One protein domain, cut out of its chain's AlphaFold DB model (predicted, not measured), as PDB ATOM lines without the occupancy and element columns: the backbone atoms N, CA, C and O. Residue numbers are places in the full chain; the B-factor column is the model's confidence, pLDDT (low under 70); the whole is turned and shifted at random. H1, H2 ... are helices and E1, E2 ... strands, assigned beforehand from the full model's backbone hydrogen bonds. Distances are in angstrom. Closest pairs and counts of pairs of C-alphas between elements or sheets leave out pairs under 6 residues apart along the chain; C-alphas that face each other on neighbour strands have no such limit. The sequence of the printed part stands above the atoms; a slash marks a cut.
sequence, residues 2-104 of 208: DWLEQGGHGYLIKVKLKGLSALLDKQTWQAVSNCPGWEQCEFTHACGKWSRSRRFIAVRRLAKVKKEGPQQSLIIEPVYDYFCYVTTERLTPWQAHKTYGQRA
ATOM      1  N   ASP A   2      -9.011 -10.463   2.184       83.38
ATOM      2  CA  ASP A   2      -7.785  -9.990   2.847       83.38
ATOM      3  C   ASP A   2      -7.498 -10.716   4.164       83.38
ATOM      4  O   ASP A   2      -6.379 -11.155   4.379       83.38
ATOM      5  N   TRP A   3      -8.530 -10.958   4.978       85.31
ATOM      6  CA  TRP A   3      -8.407 -11.739   6.211       85.31
ATOM      7  C   TRP A   3      -7.975 -13.203   5.988       85.31
ATOM      8  O   TRP A   3      -7.128 -13.710   6.713       85.31
ATOM      9  N   LEU A   4      -8.506 -13.878   4.957       85.56
ATOM     10  CA  LEU A   4      -8.114 -15.260   4.627       85.56
ATOM     11  C   LEU A   4      -6.653 -15.317   4.181       85.56
ATOM     12  O   LEU A   4      -5.909 -16.206   4.576       85.56
ATOM     13  N   GLU A   5      -6.247 -14.338   3.379       85.62
ATOM     14  CA  GLU A   5      -4.888 -14.229   2.860       85.62
ATOM     15  C   GLU A   5      -3.894 -13.851   3.974       85.62
ATOM     16  O   GLU A   5      -2.780 -14.363   3.979       85.62
ATOM     17  N   GLN A   6      -4.292 -13.008   4.937       87.88
ATOM     18  CA  GLN A   6      -3.508 -12.715   6.147       87.88
ATOM     19  C   GLN A   6      -3.310 -13.964   7.015       87.88
ATOM     20  O   GLN A   6      -2.226 -14.163   7.550       87.88
ATOM     21  N   GLY A   7      -4.330 -14.820   7.116       87.19
ATOM     22  CA  GLY A   7      -4.249 -16.104   7.820       87.19
ATOM     23  C   GLY A   7      -3.551 -17.223   7.038       87.19
ATOM     24  O   GLY A   7      -3.454 -18.337   7.541       87.19
ATOM     25  N   GLY A   8      -3.093 -16.973   5.804       87.75
ATOM     26  CA  GLY A   8      -2.475 -17.996   4.954       87.75
ATOM     27  C   GLY A   8      -3.441 -19.091   4.478       87.75
ATOM     28  O   GLY A   8      -3.002 -20.160   4.058       87.75
ATOM     29  N   HIS A   9      -4.752 -18.851   4.537       90.00
ATOM     30  CA  HIS A   9      -5.763 -19.829   4.147       90.00
ATOM     31  C   HIS A   9      -6.040 -19.780   2.642       90.00
ATOM     32  O   HIS A   9      -6.381 -18.737   2.073       90.00
ATOM     33  N   GLY A  10      -5.932 -20.943   2.002       90.00
ATOM     34  CA  GLY A  10      -6.345 -21.148   0.621       90.00
ATOM     35  C   GLY A  10      -7.863 -21.049   0.447       90.00
ATOM     36  O   GLY A  10      -8.629 -21.329   1.374       90.00
ATOM     37  N   TYR A  11      -8.328 -20.604  -0.721       91.38
ATOM     38  CA  TYR A  11      -9.760 -20.515  -1.000       91.38
ATOM     39  C   TYR A  11     -10.097 -20.791  -2.465       91.38
ATOM     40  O   TYR A  11      -9.310 -20.531  -3.375       91.38
ATOM     41  N   LEU A  12     -11.329 -21.248  -2.695       91.88
ATOM     42  CA  LEU A  12     -11.951 -21.393  -4.009       91.88
ATOM     43  C   LEU A  12     -13.396 -20.886  -3.925       91.88
ATOM     44  O   LEU A  12     -14.252 -21.522  -3.314       91.88
ATOM     45  N   ILE A  13     -13.671 -19.721  -4.518       90.81
ATOM     46  CA  ILE A  13     -14.957 -19.027  -4.363       90.81
ATOM     47  C   ILE A  13     -15.596 -18.792  -5.727       90.81
ATOM     48  O   ILE A  13     -14.997 -18.151  -6.586       90.81
ATOM     49  N   LYS A  14     -16.837 -19.258  -5.919       90.75
ATOM     50  CA  LYS A  14     -17.621 -18.963  -7.126       90.75
ATOM     51  C   LYS A  14     -18.086 -17.510  -7.123       90.75
ATOM     52  O   LYS A  14     -18.679 -17.027  -6.159       90.75
ATOM     53  N   VAL A  15     -17.854 -16.831  -8.236       89.50
ATOM     54  CA  VAL A  15     -18.165 -15.414  -8.418       89.50
ATOM     55  C   VAL A  15     -19.584 -15.246  -8.948       89.50
ATOM     56  O   VAL A  15     -20.045 -16.007  -9.801       89.50
ATOM     57  N   LYS A  16     -20.284 -14.212  -8.473       85.69
ATOM     58  CA  LYS A  16     -21.528 -13.756  -9.102       85.69
ATOM     59  C   LYS A  16     -21.182 -12.945 -10.349       85.69
ATOM     60  O   LYS A  16     -20.525 -11.919 -10.246       85.69
ATOM     61  N   LEU A  17     -21.687 -13.360 -11.506       82.56
ATOM     62  CA  LEU A  17     -21.333 -12.789 -12.814       82.56
ATOM     63  C   LEU A  17     -21.907 -11.385 -13.102       82.56
ATOM     64  O   LEU A  17     -21.728 -10.867 -14.202       82.56
ATOM     65  N   LYS A  18     -22.604 -10.750 -12.148       78.50
ATOM     66  CA  LYS A  18     -23.199  -9.419 -12.350       78.50
ATOM     67  C   LYS A  18     -22.096  -8.390 -12.640       78.50
ATOM     68  O   LYS A  18     -21.288  -8.108 -11.764       78.50
ATOM     69  N   GLY A  19     -22.077  -7.850 -13.862       76.06
ATOM     70  CA  GLY A  19     -21.078  -6.872 -14.319       76.06
ATOM     71  C   GLY A  19     -19.732  -7.464 -14.764       76.06
ATOM     72  O   GLY A  19     -18.838  -6.709 -15.126       76.06
ATOM     73  N   LEU A  20     -19.582  -8.794 -14.758       81.00
ATOM     74  CA  LEU A  20     -18.351  -9.495 -15.153       81.00
ATOM     75  C   LEU A  20     -18.449 -10.180 -16.519       81.00
ATOM     76  O   LEU A  20     -17.417 -10.546 -17.070       81.00
ATOM     77  N   SER A  21     -19.649 -10.331 -17.088       78.50
ATOM     78  CA  SER A  21     -19.843 -10.939 -18.415       78.50
ATOM     79  C   SER A  21     -19.032 -10.227 -19.498       78.50
ATOM     80  O   SER A  21     -18.198 -10.850 -20.142       78.50
ATOM     81  N   ALA A  22     -19.145  -8.898 -19.580       81.62
ATOM     82  CA  ALA A  22     -18.396  -8.092 -20.546       81.62
ATOM     83  C   ALA A  22     -16.868  -8.166 -20.357       81.62
ATOM     84  O   ALA A  22     -16.111  -7.910 -21.291       81.62
ATOM     85  N   LEU A  23     -16.398  -8.481 -19.145       85.38
ATOM     86  CA  LEU A  23     -14.979  -8.708 -18.882       85.38
ATOM     87  C   LEU A  23     -14.550 -10.097 -19.358       85.38
ATOM     88  O   LEU A  23     -13.468 -10.222 -19.927       85.38
ATOM     89  N   LEU A  24     -15.387 -11.112 -19.137       85.25
ATOM     90  CA  LEU A  24     -15.165 -12.494 -19.566       85.25
ATOM     91  C   LEU A  24     -15.166 -12.633 -21.094       85.25
ATOM     92  O   LEU A  24     -14.343 -13.372 -21.630       85.25
ATOM     93  N   ASP A  25     -16.018 -11.881 -21.791       82.81
ATOM     94  CA  ASP A  25     -16.079 -11.883 -23.259       82.81
ATOM     95  C   ASP A  25     -14.790 -11.345 -23.901       82.81
ATOM     96  O   ASP A  25     -14.421 -11.758 -24.996       82.81
ATOM     97  N   LYS A  26     -14.066 -10.463 -23.200       86.00
ATOM     98  CA  LYS A  26     -12.787  -9.897 -23.663       86.00
ATOM     99  C   LYS A  26     -11.581 -10.803 -23.407       86.00
ATOM    100  O   LYS A  26     -10.488 -10.478 -23.863       86.00
ATOM    101  N   GLN A  27     -11.738 -11.879 -22.635       89.38
ATOM    102  CA  GLN A  27     -10.617 -12.761 -22.304       89.38
ATOM    103  C   GLN A  27     -10.279 -13.705 -23.456       89.38
ATOM    104  O   GLN A  27     -11.121 -14.032 -24.291       89.38
ATOM    105  N   THR A  28      -9.040 -14.190 -23.465       88.56
ATOM    106  CA  THR A  28      -8.607 -15.254 -24.369       88.56
ATOM    107  C   THR A  28      -9.011 -16.612 -23.800       88.56
ATOM    108  O   THR A  28      -8.662 -16.974 -22.675       88.56
ATOM    109  N   TRP A  29      -9.777 -17.368 -24.583       90.81
ATOM    110  CA  TRP A  29     -10.301 -18.673 -24.197       90.81
ATOM    111  C   TRP A  29      -9.524 -19.783 -24.897       90.81
ATOM    112  O   TRP A  29      -9.262 -19.712 -26.095       90.81
ATOM    113  N   GLN A  30      -9.150 -20.808 -24.140       90.62
ATOM    114  CA  GLN A  30      -8.452 -21.989 -24.640       90.62
ATOM    115  C   GLN A  30      -9.349 -23.213 -24.486       90.62
ATOM    116  O   GLN A  30     -10.003 -23.377 -23.458       90.62
ATOM    117  N   ALA A  31      -9.369 -24.099 -25.480       90.12
ATOM    118  CA  ALA A  31     -10.115 -25.348 -25.379       90.12
ATOM    119  C   ALA A  31      -9.562 -26.228 -24.244       90.12
ATOM    120  O   ALA A  31      -8.349 -26.341 -24.054       90.12
ATOM    121  N   VAL A  32     -10.455 -26.870 -23.490       88.56
ATOM    122  CA  VAL A  32     -10.057 -27.830 -22.455       88.56
ATOM    123  C   VAL A  32      -9.696 -29.159 -23.120       88.56
ATOM    124  O   VAL A  32     -10.488 -29.726 -23.877       88.56
ATOM    125  N   SER A  33      -8.511 -29.693 -22.817       84.94
ATOM    126  CA  SER A  33      -8.084 -30.995 -23.336       84.94
ATOM    127  C   SER A  33      -9.069 -32.100 -22.935       84.94
ATOM    128  O   SER A  33      -9.519 -32.186 -21.790       84.94
ATOM    129  N   ASN A  34      -9.421 -32.955 -23.898       80.75
ATOM    130  CA  ASN A  34     -10.341 -34.087 -23.725       80.75
ATOM    131  C   ASN A  34     -11.775 -33.719 -23.279       80.75
ATOM    132  O   ASN A  34     -12.493 -34.584 -22.781       80.75
ATOM    133  N   CYS A  35     -12.212 -32.462 -23.430       82.50
ATOM    134  CA  CYS A  35     -13.566 -32.013 -23.077       82.50
ATOM    135  C   CYS A  35     -14.156 -31.130 -24.196       82.50
ATOM    136  O   CYS A  35     -14.064 -29.904 -24.125       82.50
ATOM    137  N   PRO A  36     -14.766 -31.722 -25.244       81.81
ATOM    138  CA  PRO A  36     -15.305 -30.956 -26.367       81.81
ATOM    139  C   PRO A  36     -16.437 -30.018 -25.917       81.81
ATOM    140  O   PRO A  36     -17.284 -30.390 -25.105       81.81
ATOM    141  N   GLY A  37     -16.447 -28.792 -26.449       83.94
ATOM    142  CA  GLY A  37     -17.440 -27.759 -26.117       83.94
ATOM    143  C   GLY A  37     -17.178 -26.996 -24.813       83.94
ATOM    144  O   GLY A  37     -17.999 -26.156 -24.435       83.94
ATOM    145  N   TRP A  38     -16.056 -27.278 -24.143       89.81
ATOM    146  CA  TRP A  38     -15.597 -26.564 -22.958       89.81
ATOM    147  C   TRP A  38     -14.343 -25.755 -23.251       89.81
ATOM    148  O   TRP A  38     -13.373 -26.247 -23.832       89.81
ATOM    149  N   GLU A  39     -14.348 -24.520 -22.776       92.38
ATOM    150  CA  GLU A  39     -13.220 -23.608 -22.887       92.38
ATOM    151  C   GLU A  39     -12.884 -23.041 -21.511       92.38
ATOM    152  O   GLU A  39     -13.749 -22.905 -20.646       92.38
ATOM    153  N   GLN A  40     -11.617 -22.715 -21.305       93.69
ATOM    154  CA  GLN A  40     -11.084 -22.209 -20.054       93.69
ATOM    155  C   GLN A  40     -10.258 -20.946 -20.263       93.69
ATOM    156  O   GLN A  40      -9.632 -20.764 -21.308       93.69
ATOM    157  N   CYS A  41     -10.228 -20.095 -19.244       93.31
ATOM    158  CA  CYS A  41      -9.337 -18.950 -19.190       93.31
ATOM    159  C   CYS A  41      -8.878 -18.673 -17.755       93.31
ATOM    160  O   CYS A  41      -9.521 -19.051 -16.767       93.31
ATOM    161  N   GLU A  42      -7.740 -17.999 -17.659       93.38
ATOM    162  CA  GLU A  42      -7.160 -17.523 -16.415       93.38
ATOM    163  C   GLU A  42      -6.779 -16.059 -16.595       93.38
ATOM    164  O   GLU A  42      -6.164 -15.687 -17.594       93.38
ATOM    165  N   PHE A  43      -7.161 -15.221 -15.637       92.31
ATOM    166  CA  PHE A  43      -6.856 -13.798 -15.670       92.31
ATOM    167  C   PHE A  43      -6.758 -13.238 -14.255       92.31
ATOM    168  O   PHE A  43      -7.225 -13.836 -13.288       92.31
ATOM    169  N   THR A  44      -6.156 -12.060 -14.118       91.50
ATOM    170  CA  THR A  44      -6.077 -11.364 -12.832       91.50
ATOM    171  C   THR A  44      -6.938 -10.112 -12.894       91.50
ATOM    172  O   THR A  44      -6.835  -9.330 -13.835       91.50
ATOM    173  N   HIS A  45      -7.804  -9.913 -11.902       90.06
ATOM    174  CA  HIS A  45      -8.692  -8.753 -11.856       90.06
ATOM    175  C   HIS A  45      -8.869  -8.242 -10.423       90.06
ATOM    176  O   HIS A  45      -8.808  -9.007  -9.459       90.06
ATOM    177  N   ALA A  46      -9.071  -6.933 -10.275       88.88
ATOM    178  CA  ALA A  46      -9.412  -6.292  -9.011       88.88
ATOM    179  C   ALA A  46     -10.836  -5.741  -9.110       88.88
ATOM    180  O   ALA A  46     -11.106  -4.855  -9.919       88.88
ATOM    181  N   CYS A  47     -11.754  -6.258  -8.293       83.06
ATOM    182  CA  CYS A  47     -13.088  -5.670  -8.192       83.06
ATOM    183  C   CYS A  47     -13.031  -4.357  -7.396       83.06
ATOM    184  O   CYS A  47     -12.174  -4.190  -6.537       83.06
ATOM    185  N   GLY A  48     -13.974  -3.439  -7.628       79.81
ATOM    186  CA  GLY A  48     -13.833  -2.031  -7.216       79.81
ATOM    187  C   GLY A  48     -13.573  -1.738  -5.729       79.81
ATOM    188  O   GLY A  48     -13.032  -0.688  -5.418       79.81
ATOM    189  N   LYS A  49     -13.922  -2.637  -4.800       83.12
ATOM    190  CA  LYS A  49     -13.639  -2.469  -3.357       83.12
ATOM    191  C   LYS A  49     -12.416  -3.255  -2.873       83.12
ATOM    192  O   LYS A  49     -12.250  -3.443  -1.672       83.12
ATOM    193  N   TRP A  50     -11.627  -3.825  -3.777       87.19
ATOM    194  CA  TRP A  50     -10.519  -4.701  -3.415       87.19
ATOM    195  C   TRP A  50      -9.215  -3.917  -3.336       87.19
ATOM    196  O   TRP A  50      -8.889  -3.142  -4.225       87.19
ATOM    197  N   SER A  51      -8.455  -4.188  -2.281       83.75
ATOM    198  CA  SER A  51      -7.091  -3.693  -2.052       83.75
ATOM    199  C   SER A  51      -6.093  -4.174  -3.110       83.75
ATOM    200  O   SER A  51      -5.118  -3.490  -3.404       83.75
ATOM    201  N   ARG A  52      -6.327  -5.366  -3.674       86.75
ATOM    202  CA  ARG A  52      -5.442  -6.031  -4.631       86.75
ATOM    203  C   ARG A  52      -6.205  -6.782  -5.706       86.75
ATOM    204  O   ARG A  52      -7.337  -7.237  -5.509       86.75
ATOM    205  N   SER A  53      -5.528  -6.957  -6.832       90.56
ATOM    206  CA  SER A  53      -5.951  -7.869  -7.881       90.56
ATOM    207  C   SER A  53      -5.775  -9.317  -7.414       90.56
ATOM    208  O   SER A  53      -4.881  -9.637  -6.628       90.56
ATOM    209  N   ARG A  54      -6.688 -10.194  -7.831       91.62
ATOM    210  CA  ARG A  54      -6.662 -11.618  -7.475       91.62
ATOM    211  C   ARG A  54      -6.784 -12.466  -8.725       91.62
ATOM    212  O   ARG A  54      -7.280 -11.999  -9.749       91.62
ATOM    213  N   ARG A  55      -6.343 -13.716  -8.612       93.06
ATOM    214  CA  ARG A  55      -6.425 -14.719  -9.672       93.06
ATOM    215  C   ARG A  55      -7.871 -15.179  -9.844       93.06
ATOM    216  O   ARG A  55      -8.488 -15.702  -8.911       93.06
ATOM    217  N   PHE A  56      -8.391 -14.966 -11.042       93.38
ATOM    218  CA  PHE A  56      -9.668 -15.474 -11.503       93.38
ATOM    219  C   PHE A  56      -9.433 -16.616 -12.469       93.38
ATOM    220  O   PHE A  56      -8.542 -16.591 -13.318       93.38
ATOM    221  N   ILE A  57     -10.293 -17.608 -12.343       93.69
ATOM    222  CA  ILE A  57     -10.299 -18.755 -13.210       93.69
ATOM    223  C   ILE A  57     -11.717 -18.966 -13.703       93.69
ATOM    224  O   ILE A  57     -12.648 -19.047 -12.899       93.69
ATOM    225  N   ALA A  58     -11.896 -19.040 -15.015       93.12
ATOM    226  CA  ALA A  58     -13.204 -19.245 -15.599       93.12
ATOM    227  C   ALA A  58     -13.212 -20.390 -16.605       93.12
ATOM    228  O   ALA A  58     -12.216 -20.729 -17.238       93.12
ATOM    229  N   VAL A  59     -14.383 -20.998 -16.712       92.69
ATOM    230  CA  VAL A  59     -14.700 -22.072 -17.637       92.69
ATOM    231  C   VAL A  59     -16.042 -21.722 -18.264       92.69
ATOM    232  O   VAL A  59     -16.957 -21.292 -17.559       92.69
ATOM    233  N   ARG A  60     -16.177 -21.892 -19.575       90.69
ATOM    234  CA  ARG A  60     -17.447 -21.700 -20.274       90.69
ATOM    235  C   ARG A  60     -17.827 -22.930 -21.081       90.69
ATOM    236  O   ARG A  60     -16.960 -23.662 -21.558       90.69
ATOM    237  N   ARG A  61     -19.133 -23.145 -21.218       89.44
ATOM    238  CA  ARG A  61     -19.724 -24.206 -22.039       89.44
ATOM    239  C   ARG A  61     -20.726 -23.599 -23.004       89.44
ATOM    240  O   ARG A  61     -21.493 -22.727 -22.612       89.44
ATOM    241  N   LEU A  62     -20.774 -24.096 -24.234       83.62
ATOM    242  CA  LEU A  62     -21.791 -23.691 -25.201       83.62
ATOM    243  C   LEU A  62     -23.192 -24.155 -24.742       83.62
ATOM    244  O   LEU A  62     -23.481 -25.350 -24.653       83.62
ATOM    245  N   ALA A  63     -24.056 -23.201 -24.412       69.06
ATOM    246  CA  ALA A  63     -25.358 -23.371 -23.775       69.06
ATOM    247  C   ALA A  63     -26.497 -23.305 -24.803       69.06
ATOM    248  O   ALA A  63     -27.400 -22.488 -24.694       69.06
ATOM    249  N   LYS A  64     -26.453 -24.193 -25.805       63.44
ATOM    250  CA  LYS A  64     -27.382 -24.259 -26.954       63.44
ATOM    251  C   LYS A  64     -27.415 -22.994 -27.829       63.44
ATOM    252  O   LYS A  64     -27.369 -21.855 -27.389       63.44
ATOM    253  N   VAL A  65     -27.555 -23.226 -29.130       58.34
ATOM    254  CA  VAL A  65     -27.815 -22.168 -30.106       58.34
ATOM    255  C   VAL A  65     -29.267 -21.716 -29.947       58.34
ATOM    256  O   VAL A  65     -30.178 -22.542 -30.054       58.34
ATOM    257  N   LYS A  66     -29.503 -20.423 -29.699       52.41
ATOM    258  CA  LYS A  66     -30.846 -19.840 -29.796       52.41
ATOM    259  C   LYS A  66     -31.326 -19.983 -31.247       52.41
ATOM    260  O   LYS A  66     -30.841 -19.290 -32.131       52.41
ATOM    261  N   LYS A  67     -32.269 -20.893 -31.506       49.34
ATOM    262  CA  LYS A  67     -33.096 -20.848 -32.721       49.34
ATOM    263  C   LYS A  67     -34.273 -19.922 -32.424       49.34
ATOM    264  O   LYS A  67     -35.305 -20.382 -31.941       49.34
ATOM    265  N   GLU A  68     -34.098 -18.619 -32.612       46.06
ATOM    266  CA  GLU A  68     -35.213 -17.676 -32.506       46.06
ATOM    267  C   GLU A  68     -36.073 -17.759 -33.779       46.06
ATOM    268  O   GLU A  68     -35.742 -17.186 -34.805       46.06
ATOM    269  N   GLY A  69     -37.183 -18.502 -33.705       54.47
ATOM    270  CA  GLY A  69     -38.321 -18.379 -34.625       54.47
ATOM    271  C   GLY A  69     -38.149 -18.895 -36.072       54.47
ATOM    272  O   GLY A  69     -37.108 -19.433 -36.443       54.47
ATOM    273  N   PRO A  70     -39.212 -18.773 -36.900       54.28
ATOM    274  CA  PRO A  70     -39.235 -19.217 -38.302       54.28
ATOM    275  C   PRO A  70     -38.377 -18.362 -39.252       54.28
ATOM    276  O   PRO A  70     -38.204 -18.731 -40.411       54.28
ATOM    277  N   GLN A  71     -37.822 -17.243 -38.780       53.28
ATOM    278  CA  GLN A  71     -36.939 -16.376 -39.551       53.28
ATOM    279  C   GLN A  71     -35.503 -16.605 -39.075       53.28
ATOM    280  O   GLN A  71     -35.111 -16.154 -38.005       53.28
ATOM    281  N   GLN A  72     -34.730 -17.370 -39.849       51.00
ATOM    282  CA  GLN A  72     -33.339 -17.682 -39.517       51.00
ATOM    283  C   GLN A  72     -32.521 -16.384 -39.468       51.00
ATOM    284  O   GLN A  72     -32.331 -15.728 -40.492       51.00
ATOM    285  N   SER A  73     -32.035 -16.003 -38.285       50.84
ATOM    286  CA  SER A  73     -31.048 -14.934 -38.168       50.84
ATOM    287  C   SER A  73     -29.768 -15.366 -38.892       50.84
ATOM    288  O   SER A  73     -29.215 -16.430 -38.623       50.84
ATOM    289  N   LEU A  74     -29.280 -14.534 -39.820       54.66
ATOM    290  CA  LEU A  74     -28.018 -14.750 -40.552       54.66
ATOM    291  C   LEU A  74     -26.791 -14.822 -39.624       54.66
ATOM    292  O   LEU A  74     -25.733 -15.295 -40.030       54.66
ATOM    293  N   ILE A  75     -26.938 -14.368 -38.377       53.28
ATOM    294  CA  ILE A  75     -25.918 -14.405 -37.336       53.28
ATOM    295  C   ILE A  75     -26.385 -15.393 -36.265       53.28
ATOM    296  O   ILE A  75     -27.424 -15.204 -35.626       53.28
ATOM    297  N   ILE A  76     -25.622 -16.472 -36.101       58.09
ATOM    298  CA  ILE A  76     -25.800 -17.456 -35.038       58.09
ATOM    299  C   ILE A  76     -24.877 -17.040 -33.895       58.09
ATOM    300  O   ILE A  76     -23.683 -17.327 -33.935       58.09
ATOM    301  N   GLU A  77     -25.406 -16.352 -32.885       62.75
ATOM    302  CA  GLU A  77     -24.631 -16.032 -31.685       62.75
ATOM    303  C   GLU A  77     -24.628 -17.239 -30.731       62.75
ATOM    304  O   GLU A  77     -25.685 -17.644 -30.230       62.75
ATOM    305  N   PRO A  78     -23.463 -17.866 -30.479       68.44
ATOM    306  CA  PRO A  78     -23.369 -18.928 -29.492       68.44
ATOM    307  C   PRO A  78     -23.603 -18.350 -28.092       68.44
ATOM    308  O   PRO A  78     -22.860 -17.492 -27.619       68.44
ATOM    309  N   VAL A  79     -24.634 -18.843 -27.406       77.62
ATOM    310  CA  VAL A  79     -24.871 -18.518 -25.996       77.62
ATOM    311  C   VAL A  79     -23.963 -19.404 -25.146       77.62
ATOM    312  O   VAL A  79     -23.937 -20.620 -25.338       77.62
ATOM    313  N   TYR A  80     -23.223 -18.816 -24.206       82.69
ATOM    314  CA  TYR A  80     -22.329 -19.545 -23.305       82.69
ATOM    315  C   TYR A  80     -22.815 -19.499 -21.853       82.69
ATOM    316  O   TYR A  80     -23.185 -18.447 -21.333       82.69
ATOM    317  N   ASP A  81     -22.734 -20.644 -21.177       86.25
ATOM    318  CA  ASP A  81     -22.826 -20.748 -19.723       86.25
ATOM    319  C   ASP A  81     -21.442 -20.461 -19.140       86.25
ATOM    320  O   ASP A  81     -20.508 -21.245 -19.332       86.25
ATOM    321  N   TYR A  82     -21.308 -19.358 -18.410       88.75
ATOM    322  CA  TYR A  82     -20.057 -18.982 -17.756       88.75
ATOM    323  C   TYR A  82     -19.993 -19.494 -16.313       88.75
ATOM    324  O   TYR A  82     -20.918 -19.333 -15.516       88.75
ATOM    325  N   PHE A  83     -18.841 -20.039 -15.937       91.25
ATOM    326  CA  PHE A  83     -18.479 -20.383 -14.568       91.25
ATOM    327  C   PHE A  83     -17.191 -19.653 -14.224       91.25
ATOM    328  O   PHE A  83     -16.194 -19.807 -14.915       91.25
ATOM    329  N   CYS A  84     -17.199 -18.846 -13.168       92.38
ATOM    330  CA  CYS A  84     -16.047 -18.041 -12.782       92.38
ATOM    331  C   CYS A  84     -15.768 -18.196 -11.288       92.38
ATOM    332  O   CYS A  84     -16.692 -18.187 -10.466       92.38
ATOM    333  N   TYR A  85     -14.492 -18.338 -10.952       93.56
ATOM    334  CA  TYR A  85     -13.989 -18.610  -9.618       93.56
ATOM    335  C   TYR A  85     -12.831 -17.670  -9.289       93.56
ATOM    336  O   TYR A  85     -12.046 -17.322 -10.163       93.56
ATOM    337  N   VAL A  86     -12.698 -17.296  -8.021       92.94
ATOM    338  CA  VAL A  86     -11.509 -16.621  -7.482       92.94
ATOM    339  C   VAL A  86     -10.815 -17.620  -6.577       92.94
ATOM    340  O   VAL A  86     -11.463 -18.213  -5.707       92.94
ATOM    341  N   THR A  87      -9.517 -17.833  -6.775       92.44
ATOM    342  CA  THR A  87      -8.784 -18.834  -6.000       92.44
ATOM    343  C   THR A  87      -7.324 -18.463  -5.792       92.44
ATOM    344  O   THR A  87      -6.698 -17.857  -6.657       92.44
ATOM    345  N   THR A  88      -6.793 -18.816  -4.625       91.44
ATOM    346  CA  THR A  88      -5.352 -18.817  -4.319       91.44
ATOM    347  C   THR A  88      -4.725 -20.189  -4.542       91.44
ATOM    348  O   THR A  88      -3.502 -20.308  -4.564       91.44
ATOM    349  N   GLU A  89      -5.549 -21.220  -4.739       88.62
ATOM    350  CA  GLU A  89      -5.095 -22.584  -4.959       88.62
ATOM    351  C   GLU A  89      -4.392 -22.707  -6.308       88.62
ATOM    352  O   GLU A  89      -4.804 -22.108  -7.306       88.62
ATOM    353  N   ARG A  90      -3.353 -23.544  -6.375       89.12
ATOM    354  CA  ARG A  90      -2.598 -23.826  -7.611       89.12
ATOM    355  C   ARG A  90      -3.320 -24.847  -8.499       89.12
ATOM    356  O   ARG A  90      -2.724 -25.810  -8.967       89.12
ATOM    357  N   LEU A  91      -4.619 -24.645  -8.707       88.81
ATOM    358  CA  LEU A  91      -5.460 -25.493  -9.553       88.81
ATOM    359  C   LEU A  91      -5.513 -24.949 -10.983       88.81
ATOM    360  O   LEU A  91      -5.455 -23.732 -11.196       88.81
ATOM    361  N   THR A  92      -5.651 -25.850 -11.957       90.81
ATOM    362  CA  THR A  92      -6.022 -25.471 -13.328       90.81
ATOM    363  C   THR A  92      -7.510 -25.111 -13.395       90.81
ATOM    364  O   THR A  92      -8.281 -25.543 -12.530       90.81
ATOM    365  N   PRO A  93      -7.966 -24.369 -14.418       91.06
ATOM    366  CA  PRO A  93      -9.379 -24.015 -14.532       91.06
ATOM    367  C   PRO A  93     -10.346 -25.178 -14.517       91.06
ATOM    368  O   PRO A  93     -11.340 -25.163 -13.787       91.06
ATOM    369  N   TRP A  94     -10.014 -26.222 -15.262       91.50
ATOM    370  CA  TRP A  94     -10.827 -27.418 -15.288       91.50
ATOM    371  C   TRP A  94     -10.843 -28.158 -13.946       91.50
ATOM    372  O   TRP A  94     -11.899 -28.612 -13.498       91.50
ATOM    373  N   GLN A  95      -9.696 -28.247 -13.265       90.75
ATOM    374  CA  GLN A  95      -9.621 -28.842 -11.930       90.75
ATOM    375  C   GLN A  95     -10.434 -28.034 -10.920       90.75
ATOM    376  O   GLN A  95     -11.239 -28.617 -10.207       90.75
ATOM    377  N   ALA A  96     -10.302 -26.705 -10.912       91.56
ATOM    378  CA  ALA A  96     -11.076 -25.828 -10.039       91.56
ATOM    379  C   ALA A  96     -12.588 -25.998 -10.260       91.56
ATOM    380  O   ALA A  96     -13.339 -26.112  -9.291       91.56
ATOM    381  N   HIS A  97     -13.038 -26.096 -11.517       91.88
ATOM    382  CA  HIS A  97     -14.441 -26.363 -11.837       91.88
ATOM    383  C   HIS A  97     -14.913 -27.720 -11.287       91.88
ATOM    384  O   HIS A  97     -15.956 -27.787 -10.634       91.88
ATOM    385  N   LYS A  98     -14.128 -28.790 -11.479       90.75
ATOM    386  CA  LYS A  98     -14.446 -30.127 -10.947       90.75
ATOM    387  C   LYS A  98     -14.443 -30.174  -9.419       90.75
ATOM    388  O   LYS A  98     -15.382 -30.710  -8.836       90.75
ATOM    389  N   THR A  99     -13.430 -29.597  -8.777       90.25
ATOM    390  CA  THR A  99     -13.325 -29.507  -7.315       90.25
ATOM    391  C   THR A  99     -14.497 -28.723  -6.742       90.25
ATOM    392  O   THR A  99     -15.123 -29.171  -5.787       90.25
ATOM    393  N   TYR A 100     -14.878 -27.603  -7.363       89.06
ATOM    394  CA  TYR A 100     -16.077 -26.877  -6.951       89.06
ATOM    395  C   TYR A 100     -17.347 -27.718  -7.144       89.06
ATOM    396  O   TYR A 100     -18.246 -27.668  -6.312       89.06
ATOM    397  N   GLY A 101     -17.423 -28.523  -8.206       85.69
ATOM    398  CA  GLY A 101     -18.535 -29.447  -8.451       85.69
ATOM    399  C   GLY A 101     -18.747 -30.475  -7.334       85.69
ATOM    400  O   GLY A 101     -19.889 -30.817  -7.040       85.69
ATOM    401  N   GLN A 102     -17.686 -30.902  -6.639       85.38
ATOM    402  CA  GLN A 102     -17.797 -31.806  -5.482       85.38
ATOM    403  C   GLN A 102     -18.580 -31.185  -4.315       85.38
ATOM    404  O   GLN A 102     -19.139 -31.909  -3.492       85.38
ATOM    405  N   ARG A 103     -18.697 -29.850  -4.268       81.69
ATOM    406  CA  ARG A 103     -19.528 -29.147  -3.288       81.69
ATOM    407  C   ARG A 103     -21.007 -29.517  -3.406       81.69
ATOM    408  O   ARG A 103     -21.685 -29.522  -2.385       81.69
ATOM    409  N   ALA A 104     -21.493 -29.856  -4.602       76.75
ATOM    410  CA  ALA A 104     -22.874 -30.304  -4.781       76.75
ATOM    411  C   ALA A 104     -23.169 -31.535  -3.910       76.75
ATOM    412  O   ALA A 104     -24.196 -31.580  -3.246       76.75
TER     413      ALA A 104
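What this domain is: This is residues 2 to 104 of the 208 residues of a protein of gamma proteobacterium HTCC5015 (UniProt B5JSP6). A strongly twisted sheet of four strands is crossed on one face by the helix H3, while the short helix H2 covers part of the other face. The hairpin of E3 and E4 draws the sheet out into a long arm, whose tip, residues 69 to 75, sticks out free; the small helix H1 lies off the sheet toward the other end of the long axis. The printed part has 103 residues with three named helices and four named strands, in the order H1 E1 H2 E2 E3 E4 H3; the sheet's order is E1 E4 E3 E2, all antiparallel, and the class is mixed, helices and strands. The whole is loose, with a radius of gyration of the C-alphas of 16.0 A, and elongated, spanning 58 by 32 by 25 A.

Where its parts are: H1, residues 2 to 6, begins at C-alpha 2, (-7.785, -9.990, 2.847). E1 is residues 12 to 14 and H2 residues 21 to 25. E2, residues 38 to 45, measures 22.1 A from first to last C-alpha. E3, residues 54 to 65, measures 32.7 A and ends at C-alpha 65, (-27.815, -22.168, -30.106). E4, residues 78 to 87, measures 27.7 A. H3, residues 93 to 104, measures 17.8 A and ends at C-alpha 104, (-22.874, -30.304, -4.781).

How they stand to each other: E1 and E2 are the edge strands. E1 and E4 are antiparallel at 144 degrees, with N 13 and O 86 within hydrogen-bond range at 2.9 A. E2, E3 and E4 form a meander, each strand the antiparallel neighbour of the one before, with two hairpins. Between E2 and E3, N 41 and O 58 are 2.9 A apart; between E3 and E4, N 59 and O 83 are 2.8 A apart. Residues 30 to 31 pair, antiparallel, with residues 39 to 40 of E2. H3 is on the sheet at a height of 7.7 A and runs across the strands, at 79 degrees to E3 on the local plane; its closest C-alphas to E3 are those of Pro 93 and Ile 57, 5.5 A apart. H2 is on the opposite face, over E4, at a height of 8.0 A. H1 is not on the sheet and is apart from H2 and H3. Every O i to N i+4 pair is within hydrogen-bond range in H1 and H2; in H3, 6 of 8 are.

The domain as a whole: The two C-alphas farthest apart, those of Gly 7 and Pro 70, are 58.0 A apart. The printed part has no cut. The links from H2 to E2 and from E3 to E4 are long, 12 residues each. The mean pLDDT of the printed part is 82.9, and residues 63 to 78 are under 70.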